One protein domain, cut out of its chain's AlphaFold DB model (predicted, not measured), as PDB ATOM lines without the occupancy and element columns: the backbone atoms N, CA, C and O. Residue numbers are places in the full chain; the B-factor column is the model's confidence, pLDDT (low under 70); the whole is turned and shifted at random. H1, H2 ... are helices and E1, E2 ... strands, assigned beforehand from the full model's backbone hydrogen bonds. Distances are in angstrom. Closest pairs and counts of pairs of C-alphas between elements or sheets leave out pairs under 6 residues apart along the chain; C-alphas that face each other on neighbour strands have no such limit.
ATOM      1  N   TYR A  67     172.343 104.973 237.369       82.88
ATOM      2  CA  TYR A  67     170.924 105.048 237.043       82.88
ATOM      3  C   TYR A  67     170.165 104.465 238.234       82.88
ATOM      4  O   TYR A  67     170.394 103.307 238.594       82.88
ATOM      5  N   ASP A  68     169.315 105.281 238.850       88.12
ATOM      6  CA  ASP A  68     168.678 104.974 240.127       88.12
ATOM      7  C   ASP A  68     167.217 104.570 239.922       88.12
ATOM      8  O   ASP A  68     166.398 105.346 239.431       88.12
ATOM      9  N   GLU A  69     166.891 103.342 240.315       88.56
ATOM     10  CA  GLU A  69     165.583 102.719 240.114       88.56
ATOM     11  C   GLU A  69     165.005 102.255 241.455       88.56
ATOM     12  O   GLU A  69     165.716 101.693 242.289       88.56
ATOM     13  N   CYS A  70     163.711 102.477 241.680       91.38
ATOM     14  CA  CYS A  70     163.018 101.988 242.869       91.38
ATOM     15  C   CYS A  70     162.214 100.731 242.522       91.38
ATOM     16  O   CYS A  70     161.304 100.779 241.696       91.38
ATOM     17  N   GLU A  71     162.525  99.598 243.158       89.69
ATOM     18  CA  GLU A  71     161.755  98.364 242.973       89.69
ATOM     19  C   GLU A  71     160.392  98.498 243.664       89.69
ATOM     20  O   GLU A  71     160.279  98.339 244.882       89.69
ATOM     21  N   ALA A  72     159.348  98.773 242.879       80.69
ATOM     22  CA  ALA A  72     157.984  99.009 243.357       80.69
ATOM     23  C   ALA A  72     157.430  97.883 244.256       80.69
ATOM     24  O   ALA A  72     156.588  98.136 245.119       80.69
ATOM     25  N   THR A  73     157.921  96.646 244.107       81.81
ATOM     26  CA  THR A  73     157.510  95.498 244.932       81.81
ATOM     27  C   THR A  73     158.136  95.498 246.335       81.81
ATOM     28  O   THR A  73     157.588  94.867 247.243       81.81
ATOM     29  N   THR A  74     159.286  96.153 246.541       87.75
ATOM     30  CA  THR A  74     160.052  96.100 247.806       87.75
ATOM     31  C   THR A  74     160.315  97.461 248.451       87.75
ATOM     32  O   THR A  74     160.541  97.505 249.661       87.75
ATOM     33  N   GLY A  75     160.271  98.555 247.685       88.19
ATOM     34  CA  GLY A  75     160.728  99.877 248.117       88.19
ATOM     35  C   GLY A  75     162.252  99.974 248.273       88.19
ATOM     36  O   GLY A  75     162.738 100.847 248.991       88.19
ATOM     37  N   GLU A  76     163.020  99.062 247.665       92.44
ATOM     38  CA  GLU A  76     164.486  99.113 247.668       92.44
ATOM     39  C   GLU A  76     165.001  99.893 246.447       92.44
ATOM     40  O   GLU A  76     164.735  99.516 245.303       92.44
ATOM     41  N   CYS A  77     165.774 100.953 246.697       93.62
ATOM     42  CA  CYS A  77     166.526 101.664 245.661       93.62
ATOM     43  C   CYS A  77     167.677 100.798 245.125       93.62
ATOM     44  O   CYS A  77     168.409 100.164 245.896       93.62
ATOM     45  N   GLN A  78     167.856 100.793 243.807       94.38
ATOM     46  CA  GLN A  78     168.885 100.052 243.083       94.38
ATOM     47  C   GLN A  78     169.675 101.015 242.194       94.38
ATOM     48  O   GLN A  78     169.106 101.698 241.349       94.38
ATOM     49  N   HIS A  79     170.994 101.050 242.394       90.88
ATOM     50  CA  HIS A  79     171.890 102.045 241.796       90.88
ATOM     51  C   HIS A  79     172.776 101.382 240.733       90.88
ATOM     52  O   HIS A  79     173.774 100.714 241.039       90.88
ATOM     53  N   TYR A  80     172.397 101.511 239.464       84.88
ATOM     54  CA  TYR A  80     173.043 100.829 238.343       84.88
ATOM     55  C   TYR A  80     174.176 101.669 237.746       84.88
ATOM     56  O   TYR A  80     173.946 102.664 237.069       84.88
ATOM     57  N   GLN A  81     175.424 101.248 237.961       82.31
ATOM     58  CA  GLN A  81     176.612 101.926 237.423       82.31
ATOM     59  C   GLN A  81     176.593 102.008 235.884       82.31
ATOM     60  O   GLN A  81     176.615 100.984 235.193       82.31
ATOM     61  N   VAL A  82     176.624 103.231 235.351       73.69
ATOM     62  CA  VAL A  82     176.640 103.513 233.910       73.69
ATOM     63  C   VAL A  82     177.977 103.051 233.295       73.69
ATOM     64  O   VAL A  82     179.042 103.379 233.830       73.69
ATOM     65  N   PRO A  83     177.985 102.307 232.166       69.50
ATOM     66  CA  PRO A  83     179.221 101.798 231.570       69.50
ATOM     67  C   PRO A  83     180.207 102.906 231.167       69.50
ATOM     68  O   PRO A  83     180.024 103.605 230.173       69.50
ATOM     69  N   SER A  84     181.316 103.015 231.905       67.06
ATOM     70  CA  SER A  84     182.347 104.053 231.706       67.06
ATOM     71  C   SER A  84     183.114 103.991 230.370       67.06
ATOM     72  O   SER A  84     183.984 104.830 230.118       67.06
ATOM     73  N   THR A  85     182.826 103.013 229.499       64.81
ATOM     74  CA  THR A  85     183.450 102.890 228.178       64.81
ATOM     75  C   THR A  85     182.423 102.740 227.053       64.81
ATOM     76  O   THR A  85     181.510 101.914 227.098       64.81
ATOM     77  N   ALA A  86     182.639 103.475 225.958       56.72
ATOM     78  CA  ALA A  86     181.840 103.383 224.729       56.72
ATOM     79  C   ALA A  86     182.021 102.059 223.943       56.72
ATOM     80  O   ALA A  86     181.580 101.952 222.801       56.72
ATOM     81  N   ALA A  87     182.705 101.063 224.522       60.22
ATOM     82  CA  ALA A  87     182.746  99.686 224.025       60.22
ATOM     83  C   ALA A  87     181.748  98.765 224.760       60.22
ATOM     84  O   ALA A  87     181.510  97.647 224.304       60.22
ATOM     85  N   GLU A  88     181.189  99.228 225.882       62.78
ATOM     86  CA  GLU A  88     180.250  98.501 226.747       62.78
ATOM     87  C   GLU A  88     178.862  99.165 226.764       62.78
ATOM     88  O   GLU A  88     177.856  98.471 226.897       62.78
ATOM     89  N   ALA A  89     178.785 100.486 226.556       59.00
ATOM     90  CA  ALA A  89     177.528 101.195 226.314       59.00
ATOM     91  C   ALA A  89     176.901 100.752 224.973       59.00
ATOM     92  O   ALA A  89     177.390 101.101 223.898       59.00
ATOM     93  N   ALA A  90     175.830  99.955 225.042       57.84
ATOM     94  CA  ALA A  90     175.263  99.255 223.884       57.84
ATOM     95  C   ALA A  90     174.550 100.163 222.860       57.84
ATOM     96  O   ALA A  90     174.375  99.732 221.724       57.84
ATOM     97  N   TYR A  91     174.166 101.379 223.265       58.31
ATOM     98  CA  TYR A  91     173.784 102.584 222.498       58.31
ATOM     99  C   TYR A  91     173.567 103.721 223.540       58.31
ATOM    100  O   TYR A  91     173.564 103.422 224.741       58.31
ATOM    101  N   PRO A  92     173.396 105.007 223.166       66.94
ATOM    102  CA  PRO A  92     172.732 105.964 224.062       66.94
ATOM    103  C   PRO A  92     171.279 105.509 224.299       66.94
ATOM    104  O   PRO A  92     170.684 104.921 223.396       66.94
ATOM    105  N   MET A  93     170.705 105.752 225.484       73.88
ATOM    106  CA  MET A  93     169.361 105.229 225.800       73.88
ATOM    107  C   MET A  93     168.261 105.883 224.953       73.88
ATOM    108  O   MET A  93     167.284 105.228 224.614       73.88
ATOM    109  N   CYS A  94     168.472 107.137 224.553       85.62
ATOM    110  CA  CYS A  94     167.621 107.886 223.637       85.62
ATOM    111  C   CYS A  94     168.479 108.718 222.667       85.62
ATOM    112  O   CYS A  94     169.657 108.992 222.927       85.62
ATOM    113  N   VAL A  95     167.892 109.122 221.540       85.88
ATOM    114  CA  VAL A  95     168.471 110.061 220.561       85.88
ATOM    115  C   VAL A  95     167.521 111.239 220.305       85.88
ATOM    116  O   VAL A  95     167.981 112.345 220.010       85.88
ATOM    117  N   VAL A  96     166.213 111.021 220.437       87.69
ATOM    118  CA  VAL A  96     165.155 112.039 220.450       87.69
ATOM    119  C   VAL A  96     164.166 111.770 221.584       87.69
ATOM    120  O   VAL A  96     164.069 110.650 222.072       87.69
ATOM    121  N   ASP A  97     163.384 112.782 221.956       89.19
ATOM    122  CA  ASP A  97     162.364 112.714 223.016       89.19
ATOM    123  C   ASP A  97     161.402 111.524 222.858       89.19
ATOM    124  O   ASP A  97     161.102 110.825 223.817       89.19
ATOM    125  N   LYS A  98     161.013 111.204 221.615       88.06
ATOM    126  CA  LYS A  98     160.147 110.053 221.309       88.06
ATOM    127  C   LYS A  98     160.762 108.681 221.656       88.06
ATOM    128  O   LYS A  98     160.026 107.705 221.776       88.06
ATOM    129  N   ASP A  99     162.078 108.575 221.820       88.81
ATOM    130  CA  ASP A  99     162.701 107.318 222.254       88.81
ATOM    131  C   ASP A  99     162.463 107.041 223.758       88.81
ATOM    132  O   ASP A  99     162.832 105.973 224.239       88.81
ATOM    133  N   CYS A 100     161.847 107.988 224.481       91.44
ATOM    134  CA  CYS A 100     161.570 107.945 225.919       91.44
ATOM    135  C   CYS A 100     160.087 107.770 226.296       91.44
ATOM    136  O   CYS A 100     159.793 107.830 227.482       91.44
ATOM    137  N   ASP A 101     159.212 107.545 225.306       87.94
ATOM    138  CA  ASP A 101     157.756 107.300 225.400       87.94
ATOM    139  C   ASP A 101     157.427 106.262 226.503       87.94
ATOM    140  O   ASP A 101     157.529 105.051 226.272       87.94
ATOM    141  N   ASP A 102     157.097 106.732 227.715       82.25
ATOM    142  CA  ASP A 102     156.833 105.873 228.890       82.25
ATOM    143  C   ASP A 102     155.373 105.379 228.973       82.25
ATOM    144  O   ASP A 102     155.069 104.395 229.659       82.25
ATOM    145  N   GLY A 103     154.488 106.004 228.192       80.50
ATOM    146  CA  GLY A 103     153.071 105.674 228.072       80.50
ATOM    147  C   GLY A 103     152.131 106.435 229.016       80.50
ATOM    148  O   GLY A 103     150.916 106.237 228.903       80.50
ATOM    149  N   ASP A 104     152.627 107.301 229.903       77.25
ATOM    150  CA  ASP A 104     151.808 108.200 230.726       77.25
ATOM    151  C   ASP A 104     151.582 109.555 230.011       77.25
ATOM    152  O   ASP A 104     152.503 110.354 229.867       77.25
ATOM    153  N   PRO A 105     150.346 109.907 229.604       77.69
ATOM    154  CA  PRO A 105     150.065 111.209 228.989       77.69
ATOM    155  C   PRO A 105     150.227 112.413 229.943       77.69
ATOM    156  O   PRO A 105     150.008 113.553 229.518       77.69
ATOM    157  N   CYS A 106     150.552 112.192 231.222       81.06
ATOM    158  CA  CYS A 106     150.853 113.227 232.208       81.06
ATOM    159  C   CYS A 106     152.350 113.448 232.490       81.06
ATOM    160  O   CYS A 106     152.680 114.432 233.168       81.06
ATOM    161  N   THR A 107     153.255 112.626 231.960       88.31
ATOM    162  CA  THR A 107     154.693 112.925 231.914       88.31
ATOM    163  C   THR A 107     155.039 113.650 230.610       88.31
ATOM    164  O   THR A 107     154.272 113.679 229.647       88.31
ATOM    165  N   ALA A 108     156.180 114.332 230.595       90.75
ATOM    166  CA  ALA A 108     156.809 114.809 229.376       90.75
ATOM    167  C   ALA A 108     158.037 113.940 229.106       90.75
ATOM    168  O   ALA A 108     159.014 114.018 229.857       90.75
ATOM    169  N   ASP A 109     157.998 113.157 228.029       91.44
ATOM    170  CA  ASP A 109     159.149 112.394 227.547       91.44
ATOM    171  C   ASP A 109     160.251 113.376 227.117       91.44
ATOM    172  O   ASP A 109     160.120 114.063 226.103       91.44
ATOM    173  N   ASN A 110     161.339 113.488 227.882       92.56
ATOM    174  CA  ASN A 110     162.492 114.306 227.501       92.56
ATOM    175  C   ASN A 110     163.727 113.418 227.335       92.56
ATOM    176  O   ASN A 110     164.155 112.755 228.284       92.56
ATOM    177  N   CYS A 111     164.357 113.459 226.159       93.19
ATOM    178  CA  CYS A 111     165.673 112.860 225.957       93.19
ATOM    179  C   CYS A 111     166.750 113.860 226.392       93.19
ATOM    180  O   CYS A 111     167.249 114.673 225.609       93.19
ATOM    181  N   VAL A 112     167.097 113.834 227.678       87.25
ATOM    182  CA  VAL A 112     168.013 114.804 228.275       87.25
ATOM    183  C   VAL A 112     169.461 114.444 227.911       87.25
ATOM    184  O   VAL A 112     169.941 113.370 228.286       87.25
ATOM    185  N   PRO A 113     170.216 115.330 227.227       84.31
ATOM    186  CA  PRO A 113     171.644 115.123 227.014       84.31
ATOM    187  C   PRO A 113     172.382 115.227 228.357       84.31
ATOM    188  O   PRO A 113     172.441 116.289 228.983       84.31
ATOM    189  N   GLY A 114     172.954 114.109 228.799       77.19
ATOM    190  CA  GLY A 114     173.666 113.966 230.063       77.19
ATOM    191  C   GLY A 114     174.862 114.910 230.133       77.19
ATOM    192  O   GLY A 114     175.770 114.862 229.302       77.19
ATOM    193  N   ALA A 115     174.874 115.780 231.146       62.66
ATOM    194  CA  ALA A 115     175.766 116.937 231.235       62.66
ATOM    195  C   ALA A 115     177.222 116.602 231.648       62.66
ATOM    196  O   ALA A 115     177.785 117.217 232.553       62.66
ATOM    197  N   GLY A 116     177.855 115.638 230.973       58.62
ATOM    198  CA  GLY A 116     179.314 115.461 230.944       58.62
ATOM    199  C   GLY A 116     179.999 115.052 232.256       58.62
ATOM    200  O   GLY A 116     181.219 115.170 232.349       58.62
ATOM    201  N   GLY A 117     179.258 114.582 233.267       63.25
ATOM    202  CA  GLY A 117     179.839 114.161 234.552       63.25
ATOM    203  C   GLY A 117     180.759 112.936 234.439       63.25
ATOM    204  O   GLY A 117     181.845 112.910 235.017       63.25
ATOM    205  N   CYS A 118     180.359 111.950 233.634       62.09
ATOM    206  CA  CYS A 118     180.928 110.595 233.631       62.09
ATOM    207  C   CYS A 118     181.926 110.344 232.492       62.09
ATOM    208  O   CYS A 118     181.900 109.318 231.816       62.09
ATOM    209  N   GLY A 119     182.836 111.297 232.282       66.50
ATOM    210  CA  GLY A 119     183.929 111.182 231.317       66.50
ATOM    211  C   GLY A 119     183.684 111.914 229.996       66.50
ATOM    212  O   GLY A 119     182.936 112.882 229.921       66.50
ATOM    213  N   THR A 120     184.391 111.499 228.944       61.41
ATOM    214  CA  THR A 120     184.514 112.255 227.682       61.41
ATOM    215  C   THR A 120     183.467 111.888 226.625       61.41
ATOM    216  O   THR A 120     183.752 111.997 225.432       61.41
ATOM    217  N   PHE A 121     182.299 111.401 227.037       62.47
ATOM    218  CA  PHE A 121     181.240 110.946 226.139       62.47
ATOM    219  C   PHE A 121     179.953 111.728 226.403       62.47
ATOM    220  O   PHE A 121     179.530 111.860 227.550       62.47
ATOM    221  N   GLU A 122     179.334 112.226 225.335       68.44
ATOM    222  CA  GLU A 122     177.952 112.703 225.369       68.44
ATOM    223  C   GLU A 122     177.047 111.466 225.446       68.44
ATOM    224  O   GLU A 122     176.951 110.692 224.493       68.44
ATOM    225  N   TRP A 123     176.444 111.250 226.613       73.94
ATOM    226  CA  TRP A 123     175.358 110.294 226.817       73.94
ATOM    227  C   TRP A 123     174.030 111.051 226.856       73.94
ATOM    228  O   TRP A 123     174.012 112.268 227.033       73.94
ATOM    229  N   ALA A 124     172.918 110.344 226.692       83.19
ATOM    230  CA  ALA A 124     171.580 110.890 226.877       83.19
ATOM    231  C   ALA A 124     170.716 109.863 227.612       83.19
ATOM    232  O   ALA A 124     170.929 108.652 227.462       83.19
ATOM    233  N   TYR A 125     169.793 110.358 228.430       84.81
ATOM    234  CA  TYR A 125     168.908 109.562 229.271       84.81
ATOM    235  C   TYR A 125     167.479 110.094 229.195       84.81
ATOM    236  O   TYR A 125     167.258 111.272 228.914       84.81
ATOM    237  N   CYS A 126     166.519 109.213 229.450       87.81
ATOM    238  CA  CYS A 126     165.115 109.579 229.498       87.81
ATOM    239  C   CYS A 126     164.769 110.206 230.845       87.81
ATOM    240  O   CYS A 126     165.163 109.690 231.893       87.81
ATOM    241  N   SER A 127     164.043 111.319 230.812       89.06
ATOM    242  CA  SER A 127     163.534 111.996 231.998       89.06
ATOM    243  C   SER A 127     162.062 112.338 231.800       89.06
ATOM    244  O   SER A 127     161.718 113.213 231.006       89.06
ATOM    245  N   SER A 128     161.209 111.620 232.526       88.44
ATOM    246  CA  SER A 128     159.762 111.807 232.557       88.44
ATOM    247  C   SER A 128     159.402 112.932 233.532       88.44
ATOM    248  O   SER A 128     159.151 112.690 234.713       88.44
ATOM    249  N   GLU A 129     159.419 114.189 233.078       85.38
ATOM    250  CA  GLU A 129     159.048 115.326 233.939       85.38
ATOM    251  C   GLU A 129     157.513 115.444 234.057       85.38
ATOM    252  O   GLU A 129     156.845 115.590 233.032       85.38
ATOM    253  N   PRO A 130     156.909 115.441 235.266       82.50
ATOM    254  CA  PRO A 130     155.458 115.574 235.412       82.50
ATOM    255  C   PRO A 130     154.928 116.915 234.879       82.50
ATOM    256  O   PRO A 130     155.325 117.993 235.338       82.50
ATOM    257  N   ILE A 131     153.977 116.866 233.943       80.56
ATOM    258  CA  ILE A 131     153.421 118.058 233.297       80.56
ATOM    259  C   ILE A 131     152.657 118.902 234.324       80.56
ATOM    260  O   ILE A 131     151.697 118.458 234.957       80.56
TER     261      ILE A 131
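Overview. This is residues 67 to 131 of the 437 residues of an uncharacterized protein of Deltaproteobacteria bacterium HGW-Deltaproteobacteria-14 (UniProt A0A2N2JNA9). Two separate strand hairpins, E1 with E2 and E3 with E4, stand apart like the two arms of an open clasp, joined by the long stretch of residues 82 to 96. The short helix H1 packs on the E3 and E4 hairpin, while residues 71 to 76, at the turn of the other hairpin, stick out free. The 65 printed residues hold E1, E2, H1, E3 and E4 in that order, in two antiparallel sheets of two strands; the class is mostly strand, though under half of the residues are in named elements. The whole is only just loose, close to compact, with a radius of gyration of the C-alphas of 13.3 A and spans of 33 by 29 by 19 A.

Arrangement. Start with the hairpin of E1, residues 67 to 71, and E2, residues 76 to 81: N 69 and O 78 are 2.9 A apart, within hydrogen-bond range. Further on, E3, residues 107 to 113, and E4, residues 124 to 130, form an antiparallel hairpin at 153 degrees, with N 108 and O 129 at 2.8 A. Look next at H1, residues 97 to 100: its closest C-alphas to E3 are those of Asp 97 and Cys 111, 4.4 A apart. H1 is too short for an O i to N i+4 pair. E1 and E2 are each apart from E3 and E4.

Along the chain. Find C-alpha 67 at (170.924, 105.048, 237.043), where E1 begins its 12.8 A. E2 covers 16.1 A, H1 5.6 A and E3 17.8 A. E4 runs 18.8 A to C-alpha 130 at (155.458, 115.574, 235.412).

Size, cuts and confidence. The C-alphas of Thr 73 and Thr 120, the two farthest apart, are 36.2 A apart. The printed part has no cut, and the link from E2 to H1 is long. Look for pLDDT under 70 at residues 83 to 92 and 115 to 122.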